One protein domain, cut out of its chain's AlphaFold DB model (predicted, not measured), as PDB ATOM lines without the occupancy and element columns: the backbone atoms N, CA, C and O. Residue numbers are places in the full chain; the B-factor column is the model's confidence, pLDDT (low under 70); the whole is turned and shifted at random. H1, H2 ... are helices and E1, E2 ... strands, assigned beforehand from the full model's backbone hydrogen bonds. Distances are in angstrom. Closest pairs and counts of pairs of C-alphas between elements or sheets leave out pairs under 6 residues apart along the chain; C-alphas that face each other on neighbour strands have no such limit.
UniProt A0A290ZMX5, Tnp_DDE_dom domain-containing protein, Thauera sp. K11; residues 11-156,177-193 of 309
ATOM      1  N   TYR A  11      53.046  30.926  16.423       87.50
ATOM      2  CA  TYR A  11      52.851  31.502  15.102       87.50
ATOM      3  C   TYR A  11      51.370  31.574  14.750       87.50
ATOM      4  O   TYR A  11      50.627  30.608  14.954       87.50
ATOM      5  N   ILE A  12      50.963  32.710  14.188       87.44
ATOM      6  CA  ILE A  12      49.617  32.933  13.663       87.44
ATOM      7  C   ILE A  12      49.748  33.340  12.202       87.44
ATOM      8  O   ILE A  12      50.391  34.342  11.888       87.44
ATOM      9  N   PHE A  13      49.129  32.564  11.321       84.50
ATOM     10  CA  PHE A  13      49.149  32.781   9.878       84.50
ATOM     11  C   PHE A  13      47.747  33.051   9.337       84.50
ATOM     12  O   PHE A  13      46.765  32.521   9.855       84.50
ATOM     13  N   CYS A  14      47.666  33.802   8.243       83.31
ATOM     14  CA  CYS A  14      46.498  33.883   7.370       83.31
ATOM     15  C   CYS A  14      46.930  33.511   5.949       83.31
ATOM     16  O   CYS A  14      47.603  34.285   5.267       83.31
ATOM     17  N   GLY A  15      46.598  32.291   5.517       80.50
ATOM     18  CA  GLY A  15      47.184  31.718   4.305       80.50
ATOM     19  C   GLY A  15      48.709  31.638   4.422       80.50
ATOM     20  O   GLY A  15      49.224  31.011   5.341       80.50
ATOM     21  N   GLU A  16      49.423  32.290   3.510       80.31
ATOM     22  CA  GLU A  16      50.892  32.336   3.497       80.31
ATOM     23  C   GLU A  16      51.464  33.502   4.322       80.31
ATOM     24  O   GLU A  16      52.670  33.568   4.552       80.31
ATOM     25  N   HIS A  17      50.608  34.404   4.810       82.69
ATOM     26  CA  HIS A  17      51.030  35.606   5.520       82.69
ATOM     27  C   HIS A  17      51.176  35.342   7.017       82.69
ATOM     28  O   HIS A  17      50.224  34.934   7.688       82.69
ATOM     29  N   LEU A  18      52.364  35.612   7.553       86.75
ATOM     30  CA  LEU A  18      52.623  35.598   8.988       86.75
ATOM     31  C   LEU A  18      52.043  36.866   9.629       86.75
ATOM     32  O   LEU A  18      52.502  37.966   9.339       86.75
ATOM     33  N   LEU A  19      51.054  36.712  10.512       86.12
ATOM     34  CA  LEU A  19      50.425  37.827  11.235       86.12
ATOM     35  C   LEU A  19      51.041  38.063  12.617       86.12
ATOM     36  O   LEU A  19      51.006  39.178  13.135       86.12
ATOM     37  N   CYS A  20      51.563  37.010  13.246       88.75
ATOM     38  CA  CYS A  20      52.220  37.108  14.545       88.75
ATOM     39  C   CYS A  20      53.243  35.984  14.725       88.75
ATOM     40  O   CYS A  20      52.953  34.819  14.447       88.75
ATOM     41  N   ALA A  21      54.419  36.349  15.235       90.81
ATOM     42  CA  ALA A  21      55.434  35.439  15.741       90.81
ATOM     43  C   ALA A  21      55.828  35.894  17.147       90.81
ATOM     44  O   ALA A  21      56.444  36.944  17.318       90.81
ATOM     45  N   LYS A  22      55.471  35.102  18.157       85.50
ATOM     46  CA  LYS A  22      55.761  35.402  19.560       85.50
ATOM     47  C   LYS A  22      56.654  34.323  20.140       85.50
ATOM     48  O   LYS A  22      56.247  33.165  20.250       85.50
ATOM     49  N   LEU A  23      57.875  34.695  20.511       86.00
ATOM     50  CA  LEU A  23      58.794  33.788  21.187       86.00
ATOM     51  C   LEU A  23      58.328  33.572  22.628       86.00
ATOM     52  O   LEU A  23      58.000  34.521  23.339       86.00
ATOM     53  N   ARG A  24      58.274  32.312  23.058       83.38
ATOM     54  CA  ARG A  24      57.844  31.940  24.408       83.38
ATOM     55  C   ARG A  24      58.754  30.855  24.955       83.38
ATOM     56  O   ARG A  24      59.298  30.060  24.187       83.38
ATOM     57  N   ARG A  25      58.878  30.792  26.280       81.69
ATOM     58  CA  ARG A  25      59.536  29.671  26.962       81.69
ATOM     59  C   ARG A  25      58.742  28.387  26.718       81.69
ATOM     60  O   ARG A  25      57.520  28.423  26.694       81.69
ATOM     61  N   ALA A  26      59.415  27.256  26.551       77.50
ATOM     62  CA  ALA A  26      58.757  25.967  26.324       77.50
ATOM     63  C   ALA A  26      58.127  25.364  27.589       77.50
ATOM     64  O   ALA A  26      57.361  24.412  27.489       77.50
ATOM     65  N   SER A  27      58.430  25.910  28.771       79.88
ATOM     66  CA  SER A  27      57.899  25.450  30.059       79.88
ATOM     67  C   SER A  27      56.456  25.884  30.341       79.88
ATOM     68  O   SER A  27      55.912  25.529  31.384       79.88
ATOM     69  N   ILE A  28      55.832  26.653  29.443       81.12
ATOM     70  CA  ILE A  28      54.472  27.173  29.621       81.12
ATOM     71  C   ILE A  28      53.455  26.384  28.792       81.12
ATOM     72  O   ILE A  28      53.811  25.656  27.864       81.12
ATOM     73  N   ASP A  29      52.168  26.565  29.095       79.19
ATOM     74  CA  ASP A  29      51.095  25.960  28.307       79.19
ATOM     75  C   ASP A  29      51.188  26.357  26.824       79.19
ATOM     76  O   ASP A  29      51.388  27.523  26.481       79.19
ATOM     77  N   ALA A  30      50.991  25.389  25.926       76.62
ATOM     78  CA  ALA A  30      51.119  25.602  24.485       76.62
ATOM     79  C   ALA A  30      50.232  26.742  23.949       76.62
ATOM     80  O   ALA A  30      50.603  27.398  22.973       76.62
ATOM     81  N   SER A  31      49.095  27.008  24.596       80.31
ATOM     82  CA  SER A  31      48.154  28.071  24.232       80.31
ATOM     83  C   SER A  31      48.335  29.377  25.012       80.31
ATOM     84  O   SER A  31      47.627  30.338  24.729       80.31
ATOM     85  N   ALA A  32      49.283  29.451  25.951       83.12
ATOM     86  CA  ALA A  32      49.499  30.643  26.769       83.12
ATOM     87  C   ALA A  32      49.784  31.878  25.896       83.12
ATOM     88  O   ALA A  32      50.715  31.875  25.085       83.12
ATOM     89  N   GLY A  33      48.988  32.935  26.053       86.56
ATOM     90  CA  GLY A  33      49.105  34.143  25.239       86.56
ATOM     91  C   GLY A  33      48.412  34.067  23.872       86.56
ATOM     92  O   GLY A  33      48.491  35.024  23.110       86.56
ATOM     93  N   ALA A  34      47.794  32.938  23.502       90.00
ATOM     94  CA  ALA A  34      47.169  32.783  22.190       90.00
ATOM     95  C   ALA A  34      45.861  33.566  22.070       90.00
ATOM     96  O   ALA A  34      45.587  34.112  21.006       90.00
ATOM     97  N   ARG A  35      45.065  33.639  23.143       94.12
ATOM     98  CA  ARG A  35      43.805  34.389  23.146       94.12
ATOM     99  C   ARG A  35      44.061  35.871  22.907       94.12
ATOM    100  O   ARG A  35      43.416  36.450  22.046       94.12
ATOM    101  N   GLU A  36      45.030  36.445  23.610       93.62
ATOM    102  CA  GLU A  36      45.392  37.860  23.536       93.62
ATOM    103  C   GLU A  36      45.881  38.240  22.134       93.62
ATOM    104  O   GLU A  36      45.472  39.259  21.582       93.62
ATOM    105  N   GLU A  37      46.727  37.406  21.520       93.31
ATOM    106  CA  GLU A  37      47.201  37.670  20.157       93.31
ATOM    107  C   GLU A  37      46.082  37.536  19.121       93.31
ATOM    108  O   GLU A  37      46.010  38.333  18.187       93.31
ATOM    109  N   ILE A  38      45.195  36.550  19.279       93.50
ATOM    110  CA  ILE A  38      44.043  36.382  18.390       93.50
ATOM    111  C   ILE A  38      43.070  37.547  18.538       93.50
ATOM    112  O   ILE A  38      42.634  38.089  17.530       93.50
ATOM    113  N   GLU A  39      42.772  37.965  19.763       95.12
ATOM    114  CA  GLU A  39      41.934  39.125  20.053       95.12
ATOM    115  C   GLU A  39      42.491  40.387  19.399       95.12
ATOM    116  O   GLU A  39      41.781  41.053  18.647       95.12
ATOM    117  N   ARG A  40      43.790  40.655  19.569       95.31
ATOM    118  CA  ARG A  40      44.466  41.783  18.919       95.31
ATOM    119  C   ARG A  40      44.330  41.734  17.393       95.31
ATOM    120  O   ARG A  40      44.006  42.746  16.776       95.31
ATOM    121  N   ILE A  41      44.568  40.573  16.779       91.56
ATOM    122  CA  ILE A  41      44.480  40.402  15.320       91.56
ATOM    123  C   ILE A  41      43.039  40.588  14.834       91.56
ATOM    124  O   ILE A  41      42.810  41.317  13.873       91.56
ATOM    125  N   VAL A  42      42.068  39.953  15.490       91.56
ATOM    126  CA  VAL A  42      40.649  40.027  15.117       91.56
ATOM    127  C   VAL A  42      40.133  41.459  15.213       91.56
ATOM    128  O   VAL A  42      39.441  41.902  14.299       91.56
ATOM    129  N   THR A  43      40.516  42.201  16.254       94.19
ATOM    130  CA  THR A  43      40.161  43.619  16.412       94.19
ATOM    131  C   THR A  43      40.664  44.457  15.239       94.19
ATOM    132  O   THR A  43      39.888  45.198  14.639       94.19
ATOM    133  N   VAL A  44      41.932  44.296  14.844       93.69
ATOM    134  CA  VAL A  44      42.500  45.022  13.694       93.69
ATOM    135  C   VAL A  44      41.806  44.632  12.386       93.69
ATOM    136  O   VAL A  44      41.470  45.502  11.583       93.69
ATOM    137  N   LEU A  45      41.547  43.338  12.172       88.06
ATOM    138  CA  LEU A  45      40.859  42.864  10.969       88.06
ATOM    139  C   LEU A  45      39.441  43.432  10.871       88.06
ATOM    140  O   LEU A  45      39.047  43.894   9.803       88.06
ATOM    141  N   ARG A  46      38.690  43.445  11.974       89.81
ATOM    142  CA  ARG A  46      37.307  43.936  11.989       89.81
ATOM    143  C   ARG A  46      37.183  45.450  11.952       89.81
ATOM    144  O   ARG A  46      36.202  45.941  11.412       89.81
ATOM    145  N   ALA A  47      38.186  46.186  12.432       92.50
ATOM    146  CA  ALA A  47      38.243  47.633  12.236       92.50
ATOM    147  C   ALA A  47      38.276  48.005  10.744       92.50
ATOM    148  O   ALA A  47      37.736  49.033  10.348       92.50
ATOM    149  N   ARG A  48      38.888  47.156   9.902       91.88
ATOM    150  CA  ARG A  48      38.940  47.358   8.447       91.88
ATOM    151  C   ARG A  48      37.808  46.661   7.693       91.88
ATOM    152  O   ARG A  48      37.337  47.196   6.692       91.88
ATOM    153  N   TRP A  49      37.391  45.484   8.152       89.69
ATOM    154  CA  TRP A  49      36.343  44.667   7.539       89.69
ATOM    155  C   TRP A  49      35.358  44.174   8.608       89.69
ATOM    156  O   TRP A  49      35.521  43.064   9.120       89.69
ATOM    157  N   PRO A  50      34.331  44.968   8.952       86.31
ATOM    158  CA  PRO A  50      33.429  44.654  10.064       86.31
ATOM    159  C   PRO A  50      32.715  43.302   9.932       86.31
ATOM    160  O   PRO A  50      32.569  42.578  10.914       86.31
ATOM    161  N   GLU A  51      32.335  42.927   8.711       83.75
ATOM    162  CA  GLU A  51      31.566  41.709   8.418       83.75
ATOM    163  C   GLU A  51      32.438  40.496   8.057       83.75
ATOM    164  O   GLU A  51      31.938  39.473   7.588       83.75
ATOM    165  N   VAL A  52      33.762  40.585   8.232       87.06
ATOM    166  CA  VAL A  52      34.651  39.484   7.845       87.06
ATOM    167  C   VAL A  52      34.382  38.238   8.692       87.06
ATOM    168  O   VAL A  52      34.453  38.257   9.925       87.06
ATOM    169  N   ALA A  53      34.118  37.122   8.015       87.12
ATOM    170  CA  ALA A  53      34.040  35.817   8.648       87.12
ATOM    171  C   ALA A  53      35.453  35.317   8.986       87.12
ATOM    172  O   ALA A  53      36.345  35.281   8.134       87.12
ATOM    173  N   ILE A  54      35.662  34.920  10.240       88.12
ATOM    174  CA  ILE A  54      36.967  34.488  10.746       88.12
ATOM    175  C   ILE A  54      36.842  33.069  11.287       88.12
ATOM    176  O   ILE A  54      36.053  32.828  12.196       88.12
ATOM    177  N   VAL A  55      37.656  32.147  10.759       89.69
ATOM    178  CA  VAL A  55      37.744  30.760  11.239       89.69
ATOM    179  C   VAL A  55      39.168  30.448  11.696       89.69
ATOM    180  O   VAL A  55      40.109  30.488  10.901       89.69
ATOM    181  N   LEU A  56      39.335  30.063  12.959       88.69
ATOM    182  CA  LEU A  56      40.606  29.609  13.516       88.69
ATOM    183  C   LEU A  56      40.792  28.106  13.320       88.69
ATOM    184  O   LEU A  56      39.966  27.302  13.740       88.69
ATOM    185  N   ARG A  57      41.925  27.695  12.760       90.19
ATOM    186  CA  ARG A  57      42.383  26.304  12.730       90.19
ATOM    187  C   ARG A  57      43.631  26.179  13.588       90.19
ATOM    188  O   ARG A  57      44.559  26.962  13.438       90.19
ATOM    189  N   ALA A  58      43.680  25.205  14.485       87.38
ATOM    190  CA  ALA A  58      44.833  25.044  15.370       87.38
ATOM    191  C   ALA A  58      45.021  23.592  15.814       87.38
ATOM    192  O   ALA A  58      44.092  22.783  15.775       87.38
ATOM    193  N   ASP A  59      46.233  23.266  16.257       87.88
ATOM    194  CA  ASP A  59      46.551  21.966  16.847       87.88
ATOM    195  C   ASP A  59      45.895  21.774  18.227       87.88
ATOM    196  O   ASP A  59      45.394  22.705  18.861       87.88
ATOM    197  N   SER A  60      45.954  20.547  18.749       85.88
ATOM    198  CA  SER A  60      45.290  20.183  20.006       85.88
ATOM    199  C   SER A  60      45.757  20.917  21.255       85.88
ATOM    200  O   SER A  60      45.034  20.918  22.249       85.88
ATOM    201  N   GLY A  61      46.928  21.554  21.217       87.62
ATOM    202  CA  GLY A  61      47.392  22.415  22.307       87.62
ATOM    203  C   GLY A  61      46.488  23.630  22.545       87.62
ATOM    204  O   GLY A  61      46.410  24.102  23.678       87.62
ATOM    205  N   PHE A  62      45.765  24.076  21.511       89.06
ATOM    206  CA  PHE A  62      44.910  25.268  21.519       89.06
ATOM    207  C   PHE A  62      43.435  24.980  21.801       89.06
ATOM    208  O   PHE A  62      42.645  25.911  21.920       89.06
ATOM    209  N   ALA A  63      43.042  23.713  21.964       91.56
ATOM    210  CA  ALA A  63      41.675  23.335  22.327       91.56
ATOM    211  C   ALA A  63      41.371  23.605  23.818       91.56
ATOM    212  O   ALA A  63      40.966  22.711  24.574       91.56
ATOM    213  N   ARG A  64      41.610  24.845  24.259       93.94
ATOM    214  CA  ARG A  64      41.356  25.340  25.613       93.94
ATOM    215  C   ARG A  64      40.014  26.034  25.700       93.94
ATOM    216  O   ARG A  64      39.560  26.662  24.746       93.94
ATOM    217  N   ASP A  65      39.391  25.897  26.863       95.31
ATOM    218  CA  ASP A  65      38.059  26.440  27.105       95.31
ATOM    219  C   ASP A  65      38.028  27.956  27.000       95.31
ATOM    220  O   ASP A  65      37.117  28.488  26.383       95.31
ATOM    221  N   GLU A  66      39.050  28.627  27.526       95.31
ATOM    222  CA  GLU A  66      39.187  30.079  27.471       95.31
ATOM    223  C   GLU A  66      39.168  30.595  26.024       95.31
ATOM    224  O   GLU A  66      38.331  31.425  25.672       95.31
ATOM    225  N   LEU A  67      40.017  30.029  25.153       94.88
ATOM    226  CA  LEU A  67      40.091  30.421  23.745       94.88
ATOM    227  C   LEU A  67      38.788  30.111  22.998       94.88
ATOM    228  O   LEU A  67      38.267  30.977  22.302       94.88
ATOM    229  N   MET A  68      38.230  28.905  23.153       96.44
ATOM    230  CA  MET A  68      36.978  28.536  22.475       96.44
ATOM    231  C   MET A  68      35.790  29.377  22.951       96.44
ATOM    232  O   MET A  68      34.967  29.783  22.139       96.44
ATOM    233  N   THR A  69      35.711  29.672  24.251       97.19
ATOM    234  CA  THR A  69      34.653  30.514  24.825       97.19
ATOM    235  C   THR A  69      34.771  31.951  24.331       97.19
ATOM    236  O   THR A  69      33.762  32.571  24.007       97.19
ATOM    237  N   TRP A  70      35.992  32.486  24.234       97.06
ATOM    238  CA  TRP A  70      36.217  33.799  23.634       97.06
ATOM    239  C   TRP A  70      35.787  33.812  22.160       97.06
ATOM    240  O   TRP A  70      35.079  34.726  21.750       97.06
ATOM    241  N   CYS A  71      36.122  32.773  21.390       96.31
ATOM    242  CA  CYS A  71      35.706  32.659  19.989       96.31
ATOM    243  C   CYS A  71      34.173  32.659  19.847       96.31
ATOM    244  O   CYS A  71      33.622  33.433  19.066       96.31
ATOM    245  N   GLU A  72      33.483  31.864  20.674       95.94
ATOM    246  CA  GLU A  72      32.016  31.773  20.725       95.94
ATOM    247  C   GLU A  72      31.352  33.120  21.041       95.94
ATOM    248  O   GLU A  72      30.337  33.457  20.439       95.94
ATOM    249  N   LYS A  73      31.928  33.902  21.961       97.00
ATOM    250  CA  LYS A  73      31.412  35.229  22.336       97.00
ATOM    251  C   LYS A  73      31.663  36.301  21.276       97.00
ATOM    252  O   LYS A  73      30.911  37.262  21.206       97.00
ATOM    253  N   ASN A  74      32.706  36.140  20.466       95.50
ATOM    254  CA  ASN A  74      33.150  37.146  19.505       95.50
ATOM    255  C   ASN A  74      32.799  36.785  18.056       95.50
ATOM    256  O   ASN A  74      33.387  37.358  17.146       95.50
ATOM    257  N   ALA A  75      31.882  35.846  17.804       93.19
ATOM    258  CA  ALA A  75      31.530  35.402  16.449       93.19
ATOM    259  C   ALA A  75      32.762  35.009  15.605       93.19
ATOM    260  O   ALA A  75      32.881  35.361  14.431       93.19
ATOM    261  N   VAL A  76      33.730  34.347  16.240       94.19
ATOM    262  CA  VAL A  76      34.887  33.751  15.573       94.19
ATOM    263  C   VAL A  76      34.671  32.249  15.575       94.19
ATOM    264  O   VAL A  76      34.522  31.628  16.626       94.19
ATOM    265  N   ASP A  77      34.652  31.653  14.393       92.44
ATOM    266  CA  ASP A  77      34.518  30.214  14.263       92.44
ATOM    267  C   ASP A  77      35.853  29.513  14.511       92.44
ATOM    268  O   ASP A  77      36.929  30.093  14.357       92.44
ATOM    269  N   TYR A  78      35.814  28.238  14.887       89.31
ATOM    270  CA  TYR A  78      37.033  27.468  15.108       89.31
ATOM    271  C   TYR A  78      36.920  26.001  14.700       89.31
ATOM    272  O   TYR A  78      35.845  25.401  14.647       89.31
ATOM    273  N   VAL A  79      38.086  25.421  14.426       91.62
ATOM    274  CA  VAL A  79      38.333  24.028  14.057       91.62
ATOM    275  C   VAL A  79      39.661  23.622  14.703       91.62
ATOM    276  O   VAL A  79      40.738  23.758  14.119       91.62
ATOM    277  N   PHE A  80      39.603  23.147  15.943       90.00
ATOM    278  CA  PHE A  80      40.799  22.771  16.695       90.00
ATOM    279  C   PHE A  80      40.971  21.262  16.720       90.00
ATOM    280  O   PHE A  80      40.028  20.518  16.986       90.00
ATOM    281  N   GLY A  81      42.193  20.794  16.475       89.44
ATOM    282  CA  GLY A  81      42.542  19.402  16.709       89.44
ATOM    283  C   GLY A  81      42.259  19.015  18.161       89.44
ATOM    284  O   GLY A  81      42.326  19.832  19.071       89.44
ATOM    285  N   LEU A  82      41.958  17.748  18.404       89.31
ATOM    286  CA  LEU A  82      41.885  17.190  19.746       89.31
ATOM    287  C   LEU A  82      42.863  16.033  19.866       89.31
ATOM    288  O   LEU A  82      42.952  15.161  18.994       89.31
ATOM    289  N   ALA A  83      43.581  16.013  20.986       88.38
ATOM    290  CA  ALA A  83      44.457  14.909  21.319       88.38
ATOM    291  C   ALA A  83      43.645  13.611  21.441       88.38
ATOM    292  O   ALA A  83      42.460  13.604  21.795       88.38
ATOM    293  N   ARG A  84      44.292  12.481  21.145       86.88
ATOM    294  CA  ARG A  84      43.650  11.166  21.228       86.88
ATOM    295  C   ARG A  84      43.211  10.911  22.670       86.88
ATOM    296  O   ARG A  84      44.031  10.878  23.577       86.88
ATOM    297  N   ASN A  85      41.914  10.689  22.866       89.25
ATOM    298  CA  ASN A  85      41.319  10.441  24.175       89.25
ATOM    299  C   ASN A  85      40.629   9.072  24.195       89.25
ATOM    300  O   ASN A  85      39.887   8.742  23.269       89.25
ATOM    301  N   ALA A  86      40.823   8.283  25.257       94.25
ATOM    302  CA  ALA A  86      40.228   6.949  25.378       94.25
ATOM    303  C   ALA A  86      38.686   6.959  25.321       94.25
ATOM    304  O   ALA A  86      38.094   6.057  24.729       94.25
ATOM    305  N   ARG A  87      38.026   7.992  25.870       95.69
ATOM    306  CA  ARG A  87      36.561   8.156  25.806       95.69
ATOM    307  C   ARG A  87      36.098   8.419  24.374       95.69
ATOM    308  O   ARG A  87      35.157   7.775  23.923       95.69
ATOM    309  N   LEU A  88      36.782   9.313  23.654       94.06
ATOM    310  CA  LEU A  88      36.474   9.605  22.249       94.06
ATOM    311  C   LEU A  88      36.758   8.396  21.350       94.06
ATOM    312  O   LEU A  88      35.948   8.068  20.492       94.06
ATOM    313  N   ARG A  89      37.859   7.674  21.596       95.19
ATOM    314  CA  ARG A  89      38.184   6.431  20.881       95.19
ATOM    315  C   ARG A  89      37.117   5.358  21.096       95.19
ATOM    316  O   ARG A  89      36.703   4.736  20.125       95.19
ATOM    317  N   ARG A  90      36.645   5.169  22.334       96.25
ATOM    318  CA  ARG A  90      35.520   4.266  22.629       96.25
ATOM    319  C   ARG A  90      34.243   4.704  21.914       96.25
ATOM    320  O   ARG A  90      33.575   3.866  21.317       96.25
ATOM    321  N   ALA A  91      33.957   6.006  21.892       95.56
ATOM    322  CA  ALA A  91      32.785   6.547  21.208       95.56
ATOM    323  C   ALA A  91      32.781   6.274  19.692       95.56
ATOM    324  O   ALA A  91      31.710   6.203  19.105       95.56
ATOM    325  N   ILE A  92      33.934   6.069  19.048       94.69
ATOM    326  CA  ILE A  92      34.023   5.735  17.612       94.69
ATOM    327  C   ILE A  92      34.379   4.269  17.337       94.69
ATOM    328  O   ILE A  92      34.826   3.934  16.242       94.69
ATOM    329  N   GLY A  93      34.208   3.379  18.319       95.94
ATOM    330  CA  GLY A  93      34.600   1.972  18.192       95.94
ATOM    331  C   GLY A  93      33.935   1.250  17.014       95.94
ATOM    332  O   GLY A  93      34.604   0.488  16.320       95.94
ATOM    333  N   ARG A  94      32.652   1.532  16.743       96.19
ATOM    334  CA  ARG A  94      31.927   0.993  15.577       96.19
ATOM    335  C   ARG A  94      32.579   1.441  14.266       96.19
ATOM    336  O   ARG A  94      32.971   0.597  13.473       96.19
ATOM    337  N   GLN A  95      32.799   2.746  14.109       94.94
ATOM    338  CA  GLN A  95      33.420   3.333  12.919       94.94
ATOM    339  C   GLN A  95      34.847   2.820  12.690       94.94
ATOM    340  O   GLN A  95      35.248   2.608  11.552       94.94
ATOM    341  N   LEU A  96      35.619   2.583  13.757       94.38
ATOM    342  CA  LEU A  96      36.956   1.993  13.649       94.38
ATOM    343  C   LEU A  96      36.921   0.537  13.175       94.38
ATOM    344  O   LEU A  96      37.773   0.152  12.379       94.38
ATOM    345  N   ARG A  97      35.953  -0.266  13.637       95.62
ATOM    346  CA  ARG A  97      35.775  -1.647  13.156       95.62
ATOM    347  C   ARG A  97      35.339  -1.678  11.694       95.62
ATOM    348  O   ARG A  97      35.914  -2.431  10.919       95.62
ATOM    349  N   GLU A  98      34.389  -0.828  11.316       94.19
ATOM    350  CA  GLU A  98      33.936  -0.680   9.926       94.19
ATOM    351  C   GLU A  98      35.085  -0.246   9.008       94.19
ATOM    352  O   GLU A  98      35.300  -0.848   7.958       94.19
ATOM    353  N   ALA A  99      35.875   0.749   9.426       92.56
ATOM    354  CA  ALA A  99      37.058   1.185   8.689       92.56
ATOM    355  C   ALA A  99      38.114   0.071   8.590       92.56
ATOM    356  O   ALA A  99      38.698  -0.117   7.529       92.56
ATOM    357  N   LYS A 100      38.341  -0.709   9.656       94.69
ATOM    358  CA  LYS A 100      39.257  -1.858   9.615       94.69
ATOM    359  C   LYS A 100      38.814  -2.886   8.575       94.69
ATOM    360  O   LYS A 100      39.604  -3.236   7.707       94.69
ATOM    361  N   GLN A 101      37.552  -3.314   8.624       94.44
ATOM    362  CA  GLN A 101      37.004  -4.293   7.681       94.44
ATOM    363  C   GLN A 101      37.090  -3.791   6.235       94.44
ATOM    364  O   GLN A 101      37.520  -4.525   5.350       94.44
ATOM    365  N   ALA A 102      36.736  -2.527   5.991       91.75
ATOM    366  CA  ALA A 102      36.839  -1.927   4.664       91.75
ATOM    367  C   ALA A 102      38.295  -1.842   4.170       91.75
ATOM    368  O   ALA A 102      38.558  -2.125   3.001       91.75
ATOM    369  N   SER A 103      39.245  -1.501   5.047       92.50
ATOM    370  CA  SER A 103      40.668  -1.437   4.690       92.50
ATOM    371  C   SER A 103      41.245  -2.816   4.384       92.50
ATOM    372  O   SER A 103      41.989  -2.962   3.421       92.50
ATOM    373  N   GLN A 104      40.854  -3.839   5.149       92.75
ATOM    374  CA  GLN A 104      41.282  -5.221   4.927       92.75
ATOM    375  C   GLN A 104      40.733  -5.799   3.618       92.75
ATOM    376  O   GLN A 104      41.467  -6.472   2.911       92.75
ATOM    377  N   ARG A 105      39.476  -5.496   3.263       91.69
ATOM    378  CA  ARG A 105      38.866  -5.953   2.000       91.69
ATOM    379  C   ARG A 105      39.451  -5.271   0.764       91.69
ATOM    380  O   ARG A 105      39.572  -5.896  -0.276       91.69
ATOM    381  N   SER A 106      39.744  -3.976   0.861       89.88
ATOM    382  CA  SER A 106      40.190  -3.170  -0.285       89.88
ATOM    383  C   SER A 106      41.708  -3.057  -0.412       89.88
ATOM    384  O   SER A 106      42.190  -2.515  -1.402       89.88
ATOM    385  N   HIS A 107      42.459  -3.477   0.613       89.88
ATOM    386  CA  HIS A 107      43.892  -3.207   0.781       89.88
ATOM    387  C   HIS A 107      44.275  -1.717   0.679       89.88
ATOM    388  O   HIS A 107      45.439  -1.368   0.490       89.88
ATOM    389  N   ARG A 108      43.304  -0.808   0.842       89.56
ATOM    390  CA  ARG A 108      43.486   0.650   0.799       89.56
ATOM    391  C   ARG A 108      43.136   1.276   2.152       89.56
ATOM    392  O   ARG A 108      42.437   0.654   2.958       89.56
ATOM    393  N   PRO A 109      43.613   2.495   2.460       87.50
ATOM    394  CA  PRO A 109      43.151   3.219   3.635       87.50
ATOM    395  C   PRO A 109      41.635   3.421   3.582       87.50
ATOM    396  O   PRO A 109      41.116   3.937   2.597       87.50
ATOM    397  N   ALA A 110      40.931   3.062   4.652       88.69
ATOM    398  CA  ALA A 110      39.494   3.280   4.758       88.69
ATOM    399  C   ALA A 110      39.176   4.241   5.899       88.69
ATOM    400  O   ALA A 110      39.818   4.236   6.956       88.69
ATOM    401  N   ARG A 111      38.175   5.091   5.671       87.62
ATOM    402  CA  ARG A 111      37.793   6.173   6.575       87.62
ATOM    403  C   ARG A 111      36.301   6.114   6.848       87.62
ATOM    404  O   ARG A 111      35.497   5.885   5.950       87.62
ATOM    405  N   ARG A 112      35.938   6.339   8.099       89.19
ATOM    406  CA  ARG A 112      34.570   6.564   8.555       89.19
ATOM    407  C   ARG A 112      34.567   7.793   9.431       89.19
ATOM    408  O   ARG A 112      35.559   8.085  10.104       89.19
ATOM    409  N   PHE A 113      33.457   8.504   9.445       87.25
ATOM    410  CA  PHE A 113      33.345   9.709  10.240       87.25
ATOM    411  C   PHE A 113      32.170   9.627  11.205       87.25
ATOM    412  O   PHE A 113      31.207   8.894  10.992       87.25
ATOM    413  N   ARG A 114      32.272  10.364  12.310       89.00
ATOM    414  CA  ARG A 114      31.197  10.461  13.297       89.00
ATOM    415  C   ARG A 114      31.129  11.860  13.883       89.00
ATOM    416  O   ARG A 114      32.148  12.411  14.292       89.00
ATOM    417  N   ASP A 115      29.915  12.383  13.965       91.25
ATOM    418  CA  ASP A 115      29.591  13.599  14.705       91.25
ATOM    419  C   ASP A 115      29.291  13.253  16.172       91.25
ATOM    420  O   ASP A 115      28.574  12.288  16.460       91.25
ATOM    421  N   LEU A 116      29.877  13.998  17.102       93.19
ATOM    422  CA  LEU A 116      29.800  13.768  18.539       93.19
ATOM    423  C   LEU A 116      29.568  15.089  19.272       93.19
ATOM    424  O   LEU A 116      30.087  16.129  18.887       93.19
ATOM    425  N   THR A 117      28.899  15.021  20.420       95.75
ATOM    426  CA  THR A 117      28.798  16.148  21.358       95.75
ATOM    427  C   THR A 117      29.581  15.824  22.628       95.75
ATOM    428  O   THR A 117      29.178  14.952  23.408       95.75
ATOM    429  N   TYR A 118      30.695  16.523  22.856       95.56
ATOM    430  CA  TYR A 118      31.696  16.191  23.876       95.56
ATOM    431  C   TYR A 118      31.993  17.362  24.824       95.56
ATOM    432  O   TYR A 118      31.983  18.520  24.424       95.56
ATOM    433  N   ARG A 119      32.293  17.044  26.087       95.38
ATOM    434  CA  ARG A 119      32.868  17.952  27.091       95.38
ATOM    435  C   ARG A 119      33.938  17.189  27.860       95.38
ATOM    436  O   ARG A 119      33.778  15.986  28.126       95.38
ATOM    437  N   THR A 120      35.016  17.868  28.235       92.31
ATOM    438  CA  THR A 120      35.956  17.312  29.213       92.31
ATOM    439  C   THR A 120      35.267  17.191  30.581       92.31
ATOM    440  O   THR A 120      34.108  17.565  30.746       92.31
ATOM    441  N   ARG A 121      35.919  16.564  31.564       90.50
ATOM    442  CA  ARG A 121      35.289  16.411  32.886       90.50
ATOM    443  C   ARG A 121      35.273  17.717  33.678       90.50
ATOM    444  O   ARG A 121      34.266  18.008  34.305       90.50
ATOM    445  N   HIS A 122      36.368  18.472  33.611       90.06
ATOM    446  CA  HIS A 122      36.593  19.629  34.482       90.06
ATOM    447  C   HIS A 122      37.118  20.863  33.741       90.06
ATOM    448  O   HIS A 122      36.948  21.969  34.223       90.06
ATOM    449  N   SER A 123      37.760  20.698  32.578       90.19
ATOM    450  CA  SER A 123      38.477  21.803  31.927       90.19
ATOM    451  C   SER A 123      37.652  22.603  30.926       90.19
ATOM    452  O   SER A 123      38.117  23.648  30.501       90.19
ATOM    453  N   TRP A 124      36.494  22.103  30.488       95.31
ATOM    454  CA  TRP A 124      35.616  22.770  29.528       95.31
ATOM    455  C   TRP A 124      34.301  23.131  30.203       95.31
ATOM    456  O   TRP A 124      33.651  22.259  30.784       95.31
ATOM    457  N   SER A 125      33.875  24.378  30.043       95.25
ATOM    458  CA  SER A 125      32.627  24.914  30.586       95.25
ATOM    459  C   SER A 125      31.392  24.247  29.973       95.25
ATOM    460  O   SER A 125      30.427  23.930  30.672       95.25
ATOM    461  N   ARG A 126      31.424  23.939  28.670       95.56
ATOM    462  CA  ARG A 126      30.259  23.420  27.934       95.56
ATOM    463  C   ARG A 126      30.566  22.267  26.992       95.56
ATOM    464  O   ARG A 126      31.708  21.996  26.620       95.56
ATOM    465  N   ARG A 127      29.499  21.564  26.604       97.06
ATOM    466  CA  ARG A 127      29.557  20.567  25.533       97.06
ATOM    467  C   ARG A 127      29.712  21.283  24.191       97.06
ATOM    468  O   ARG A 127      29.016  22.261  23.932       97.06
ATOM    469  N   ARG A 128      30.611  20.770  23.354       97.06
ATOM    470  CA  ARG A 128      30.921  21.273  22.012       97.06
ATOM    471  C   ARG A 128      30.835  20.148  20.992       97.06
ATOM    472  O   ARG A 128      30.939  18.967  21.345       97.06
ATOM    473  N   ARG A 129      30.639  20.520  19.731       94.81
ATOM    474  CA  ARG A 129      30.622  19.579  18.615       94.81
ATOM    475  C   ARG A 129      32.039  19.078  18.349       94.81
ATOM    476  O   ARG A 129      32.986  19.857  18.277       94.81
ATOM    477  N   VAL A 130      32.177  17.769  18.206       94.25
ATOM    478  CA  VAL A 130      33.422  17.083  17.877       94.25
ATOM    479  C   VAL A 130      33.187  16.185  16.675       94.25
ATOM    480  O   VAL A 130      32.353  15.287  16.712       94.25
ATOM    481  N   VAL A 131      33.968  16.393  15.622       91.81
ATOM    482  CA  VAL A 131      34.001  15.519  14.453       91.81
ATOM    483  C   VAL A 131      35.161  14.551  14.609       91.81
ATOM    484  O   VAL A 131      36.308  14.937  14.848       91.81
ATOM    485  N   ALA A 132      34.860  13.266  14.489       91.00
ATOM    486  CA  ALA A 132      35.840  12.204  14.568       91.00
ATOM    487  C   ALA A 132      36.050  11.562  13.197       91.00
ATOM    488  O   ALA A 132      35.089  11.163  12.545       91.00
ATOM    489  N   LYS A 133      37.315  11.408  12.801       90.19
ATOM    490  CA  LYS A 133      37.750  10.586  11.671       90.19
ATOM    491  C   LYS A 133      38.309   9.276  12.214       90.19
ATOM    492  O   LYS A 133      39.361   9.264  12.851       90.19
ATOM    493  N   ALA A 134      37.615   8.180  11.956       91.31
ATOM    494  CA  ALA A 134      38.101   6.826  12.159       91.31
ATOM    495  C   ALA A 134      38.782   6.362  10.867       91.31
ATOM    496  O   ALA A 134      38.111   6.044   9.894       91.31
ATOM    497  N   GLU A 135      40.111   6.356  10.842       89.75
ATOM    498  CA  GLU A 135      40.889   5.883   9.696       89.75
ATOM    499  C   GLU A 135      41.620   4.592  10.055       89.75
ATOM    500  O   GLU A 135      42.145   4.461  11.165       89.75
ATOM    501  N   HIS A 136      41.657   3.655   9.113       91.56
ATOM    502  CA  HIS A 136      42.442   2.433   9.201       91.56
ATOM    503  C   HIS A 136      43.279   2.269   7.935       91.56
ATOM    504  O   HIS A 136      42.797   2.533   6.835       91.56
ATOM    505  N   THR A 137      44.530   1.852   8.092       89.12
ATOM    506  CA  THR A 137      45.442   1.560   6.980       89.12
ATOM    507  C   THR A 137      46.128   0.234   7.264       89.12
ATOM    508  O   THR A 137      46.923   0.154   8.205       89.12
ATOM    509  N   GLY A 138      45.775  -0.811   6.511       83.75
ATOM    510  CA  GLY A 138      46.173  -2.181   6.845       83.75
ATOM    511  C   GLY A 138      45.668  -2.533   8.245       83.75
ATOM    512  O   GLY A 138      44.485  -2.344   8.531       83.75
ATOM    513  N   ASP A 139      46.568  -2.917   9.153       83.31
ATOM    514  CA  ASP A 139      46.237  -3.208  10.556       83.31
ATOM    515  C   ASP A 139      46.401  -2.022  11.526       83.31
ATOM    516  O   ASP A 139      46.169  -2.146  12.732       83.31
ATOM    517  N   LYS A 140      46.723  -0.827  11.018       91.81
ATOM    518  CA  LYS A 140      46.962   0.358  11.849       91.81
ATOM    519  C   LYS A 140      45.754   1.295  11.906       91.81
ATOM    520  O   LYS A 140      45.399   1.944  10.923       91.81
ATOM    521  N   ALA A 141      45.196   1.467  13.104       91.81
ATOM    522  CA  ALA A 141      44.174   2.477  13.384       91.81
ATOM    523  C   ALA A 141      44.782   3.879  13.618       91.81
ATOM    524  O   ALA A 141      45.639   4.063  14.489       91.81
ATOM    525  N   ASN A 142      44.265   4.896  12.923       90.50
ATOM    526  CA  ASN A 142      44.675   6.304  13.013       90.50
ATOM    527  C   ASN A 142      43.473   7.239  13.280       90.50
ATOM    528  O   ASN A 142      43.104   8.045  12.424       90.50
ATOM    529  N   PRO A 143      42.828   7.162  14.461       91.19
ATOM    530  CA  PRO A 143      41.720   8.051  14.782       91.19
ATOM    531  C   PRO A 143      42.191   9.500  14.978       91.19
ATOM    532  O   PRO A 143      43.173   9.750  15.686       91.19
ATOM    533  N   ARG A 144      41.452  10.453  14.405       92.06
ATOM    534  CA  ARG A 144      41.649  11.901  14.574       92.06
ATOM    535  C   ARG A 144      40.358  12.549  15.049       92.06
ATOM    536  O   ARG A 144      39.272  12.116  14.680       92.06
ATOM    537  N   PHE A 145      40.490  13.582  15.867       90.44
ATOM    538  CA  PHE A 145      39.366  14.289  16.465       90.44
ATOM    539  C   PHE A 145      39.570  15.784  16.279       90.44
ATOM    540  O   PHE A 145      40.698  16.266  16.381       90.44
ATOM    541  N   VAL A 146      38.482  16.491  16.012       91.81
ATOM    542  CA  VAL A 146      38.455  17.942  15.848       91.81
ATOM    543  C   VAL A 146      37.245  18.479  16.593       91.81
ATOM    544  O   VAL A 146      36.155  17.935  16.442       91.81
ATOM    545  N   VAL A 147      37.422  19.524  17.394       93.19
ATOM    546  CA  VAL A 147      36.325  20.306  17.976       93.19
ATOM    547  C   VAL A 147      36.047  21.514  17.089       93.19
ATOM    548  O   VAL A 147      36.983  22.119  16.567       93.19
ATOM    549  N   THR A 148      34.775  21.849  16.888       92.19
ATOM    550  CA  THR A 148      34.392  22.970  16.023       92.19
ATOM    551  C   THR A 148      33.122  23.674  16.494       92.19
ATOM    552  O   THR A 148      32.236  23.029  17.060       92.19
ATOM    553  N   SER A 149      33.042  24.984  16.251       92.19
ATOM    554  CA  SER A 149      31.820  25.792  16.391       92.19
ATOM    555  C   SER A 149      30.870  25.653  15.200       92.19
ATOM    556  O   SER A 149      29.678  25.914  15.333       92.19
ATOM    557  N   LEU A 150      31.379  25.212  14.046       87.62
ATOM    558  CA  LEU A 150      30.636  25.207  12.792       87.62
ATOM    559  C   LEU A 150      29.490  24.197  12.855       87.62
ATOM    560  O   LEU A 150      29.651  23.064  13.329       87.62
ATOM    561  N   SER A 151      28.317  24.599  12.367       85.50
ATOM    562  CA  SER A 151      27.119  23.755  12.366       85.50
ATOM    563  C   SER A 151      27.243  22.580  11.390       85.50
ATOM    564  O   SER A 151      28.118  22.540  10.523       85.50
ATOM    565  N   LYS A 152      26.339  21.599  11.495       80.94
ATOM    566  CA  LYS A 152      26.276  20.480  10.537       80.94
ATOM    567  C   LYS A 152      25.972  20.936   9.109       80.94
ATOM    568  O   LYS A 152      26.430  20.283   8.179       80.94
ATOM    569  N   ALA A 153      25.225  22.029   8.947       75.62
ATOM    570  CA  ALA A 153      24.909  22.598   7.642       75.62
ATOM    571  C   ALA A 153      26.138  23.274   7.016       75.62
ATOM    572  O   ALA A 153      26.463  23.009   5.864       75.62
ATOM    573  N   GLN A 154      26.864  24.077   7.802       72.69
ATOM    574  CA  GLN A 154      28.094  24.746   7.355       72.69
ATOM    575  C   GLN A 154      29.239  23.756   7.133       72.69
ATOM    576  O   GLN A 154      30.049  23.917   6.224       72.69
ATOM    577  N   TRP A 155      29.315  22.728   7.978       70.38
ATOM    578  CA  TRP A 155      30.355  21.715   7.922       70.38
ATOM    579  C   TRP A 155      29.763  20.314   8.106       70.38
ATOM    580  O   TRP A 155      29.794  19.753   9.216       70.38
ATOM    581  N   PRO A 156      29.231  19.713   7.028       69.06
ATOM    582  CA  PRO A 156      28.716  18.359   7.074       69.06
ATOM    583  C   PRO A 156      29.858  17.361   7.241       69.06
ATOM    584  O   PRO A 156      30.948  17.504   6.682       69.06
ATOM    585  N   ALA A 177      52.459  21.496  12.441       32.91
ATOM    586  CA  ALA A 177      53.671  22.225  12.101       32.91
ATOM    587  C   ALA A 177      54.325  21.904  10.741       32.91
ATOM    588  O   ALA A 177      54.298  20.793  10.213       32.91
ATOM    589  N   ARG A 178      55.098  22.849  10.206       32.44
ATOM    590  CA  ARG A 178      56.298  22.405   9.488       32.44
ATOM    591  C   ARG A 178      57.212  21.761  10.532       32.44
ATOM    592  O   ARG A 178      57.434  22.356  11.586       32.44
ATOM    593  N   LYS A 179      57.726  20.557  10.259       27.92
ATOM    594  CA  LYS A 179      58.902  20.071  10.986       27.92
ATOM    595  C   LYS A 179      60.009  21.088  10.722       27.92
ATOM    596  O   LYS A 179      60.305  21.353   9.557       27.92
ATOM    597  N   ALA A 180      60.585  21.667  11.771       32.62
ATOM    598  CA  ALA A 180      61.900  22.274  11.619       32.62
ATOM    599  C   ALA A 180      62.884  21.174  11.169       32.62
ATOM    600  O   ALA A 180      62.599  19.983  11.333       32.62
ATOM    601  N   GLY A 181      64.018  21.549  10.573       30.17
ATOM    602  CA  GLY A 181      65.023  20.592  10.079       30.17
ATOM    603  C   GLY A 181      65.520  19.586  11.132       30.17
ATOM    604  O   GLY A 181      66.114  18.580  10.772       30.17
ATOM    605  N   ASP A 182      65.214  19.815  12.415       32.28
ATOM    606  CA  ASP A 182      65.520  18.965  13.570       32.28
ATOM    607  C   ASP A 182      64.382  18.003  13.993       32.28
ATOM    608  O   ASP A 182      64.490  17.307  15.003       32.28
ATOM    609  N   GLY A 183      63.264  17.967  13.261       26.22
ATOM    610  CA  GLY A 183      62.134  17.077  13.536       26.22
ATOM    611  C   GLY A 183      61.132  17.563  14.593       26.22
ATOM    612  O   GLY A 183      60.174  16.832  14.868       26.22
ATOM    613  N   ARG A 184      61.277  18.774  15.152       29.70
ATOM    614  CA  ARG A 184      60.334  19.329  16.144       29.70
ATOM    615  C   ARG A 184      59.057  19.881  15.497       29.70
ATOM    616  O   ARG A 184      59.085  20.482  14.424       29.70
ATOM    617  N   VAL A 185      57.925  19.675  16.175       34.25
ATOM    618  CA  VAL A 185      56.582  20.122  15.761       34.25
ATOM    619  C   VAL A 185      56.269  21.465  16.437       34.25
ATOM    620  O   VAL A 185      56.094  21.521  17.650       34.25
ATOM    621  N   LEU A 186      56.206  22.544  15.655       33.75
ATOM    622  CA  LEU A 186      55.857  23.904  16.087       33.75
ATOM    623  C   LEU A 186      54.330  24.157  16.111       33.75
ATOM    624  O   LEU A 186      53.667  24.004  15.085       33.75
ATOM    625  N   PRO A 187      53.749  24.601  17.236       39.47
ATOM    626  CA  PRO A 187      52.326  24.910  17.306       39.47
ATOM    627  C   PRO A 187      52.001  26.152  16.461       39.47
ATOM    628  O   PRO A 187      52.561  27.226  16.677       39.47
ATOM    629  N   ALA A 188      51.074  26.015  15.513       46.06
ATOM    630  CA  ALA A 188      50.621  27.111  14.661       46.06
ATOM    631  C   ALA A 188      49.093  27.242  14.698       46.06
ATOM    632  O   ALA A 188      48.373  26.238  14.691       46.06
ATOM    633  N   ILE A 189      48.615  28.485  14.710       48.78
ATOM    634  CA  ILE A 189      47.221  28.824  14.427       48.78
ATOM    635  C   ILE A 189      47.157  29.322  12.983       48.78
ATOM    636  O   ILE A 189      47.905  30.206  12.574       48.78
ATOM    637  N   TRP A 190      46.248  28.747  12.214       45.94
ATOM    638  CA  TRP A 190      45.954  29.112  10.841       45.94
ATOM    639  C   TRP A 190      44.568  29.737  10.792       45.94
ATOM    640  O   TRP A 190      43.580  29.084  11.107       45.94
ATOM    641  N   LEU A 191      44.470  30.983  10.355       42.47
ATOM    642  CA  LEU A 191      43.205  31.577   9.948       42.47
ATOM    643  C   LEU A 191      42.838  30.985   8.586       42.47
ATOM    644  O   LEU A 191      43.506  31.242   7.581       42.47
ATOM    645  N   ALA A 192      41.815  30.135   8.555       36.38
ATOM    646  CA  ALA A 192      41.283  29.628   7.300       36.38
ATOM    647  C   ALA A 192      40.286  30.635   6.730       36.38
ATOM    648  O   ALA A 192      39.333  31.022   7.402       36.38
ATOM    649  N   ARG A 193      40.488  31.024   5.466       33.22
ATOM    650  CA  ARG A 193      39.492  31.764   4.685       33.22
ATOM    651  C   ARG A 193      38.257  30.883   4.501       33.22
ATOM    652  O   ARG A 193      38.256  30.016   3.635       33.22
TER     653      ARG A 193
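Overview. This is residues 11 to 156 and 177 to 193 of the 309 residues of the protein "Tnp_DDE_dom domain-containing protein" of Thauera sp. K11 (UniProt A0A290ZMX5). One wide, strongly twisted sheet of eight strands has a layer of four helices over one face, two layers in all: H1 near the E2 edge, H2 over the middle, H3 and H4 toward the E5 edge. Residues 179 to 184 stick out as a free loop. The printed part has 163 residues with four named helices and eight named strands, in the order E1 E2 H1 E3 H2 E4 H3 H4 E5 E6 E7 E8, class mixed. The mixed sheet runs E2 E1 E8 E3 E4 E7 E6 E5; the whole is compact, with a radius of gyration of the C-alphas of 17.5 A and spans of 54 by 40 by 31 A.

Arrangement. Begin at E1, residues 11 to 14, in an antiparallel hairpin with E2, residues 17 to 22; N 12 and O 20 are 2.9 A apart. H1, residues 34 to 48, is on the sheet at a height of 9.1 A, over E1; Cys 20 and Glu 37 have the closest C-alphas of E2 and H1, 7.5 A. E3, residues 55 to 58, completes a split strand-helix-strand unit with E2 and H1, two same-way strands with others between, its crossover right-handed. H2, residues 65 to 73, touches H1 through residues 34 to 35 of H1 alone, closest at the C-alphas of Arg 35 and Leu 67, 5.5 A. E4, residues 77 to 82, is parallel to E3, N 79 to O 56 at 2.7 A; E3, H2 and E4 form a strand-helix-strand unit, parallel neighbours joined through a helix, also right-handed. H3, residues 86 to 91, and H4, residues 93 to 106, meet only through their link. E5, residues 110 to 118, E6, residues 128 to 137, and E7, residues 144 to 148, form a meander, each the antiparallel neighbour of the one before; N 112 and O 134 are 2.8 A apart, as are N 131 and O 146. H3 runs across E6, at 84 degrees on the local plane; H4 runs along E5, at 3 degrees on the local plane. E7 is antiparallel to E4, N 80 to O 147 at 2.9 A. E8, residues 188 to 192, is parallel to E1, N 189 to O 11 at 2.9 A, and antiparallel to E3, N 57 to O 190 at 2.7 A. In H1, H2, H3 and H4 every O i to N i+4 pair is within hydrogen-bond range.

Along the chain. Find C-alpha 11, where E1 begins, at (52.851, 31.502, 15.102). H1 is 21.7 A long and H4 20.0 A. E6 spans 28.7 A, and E5, 24.4 A, bends by 50 degrees at residue 115. E8 ends at C-alpha 192, (41.283, 29.628, 7.300).

Size, cuts and confidence. The farthest C-alphas, of Ala 47 and Arg 105, are 54.6 A apart. Residues 157 to 176 are not printed; C-alphas 156 and 177 are 25.7 A apart. Of the links printed whole, E2 to H1 is the long one. Residue 156 and residues 177 to 193 have pLDDT under 70.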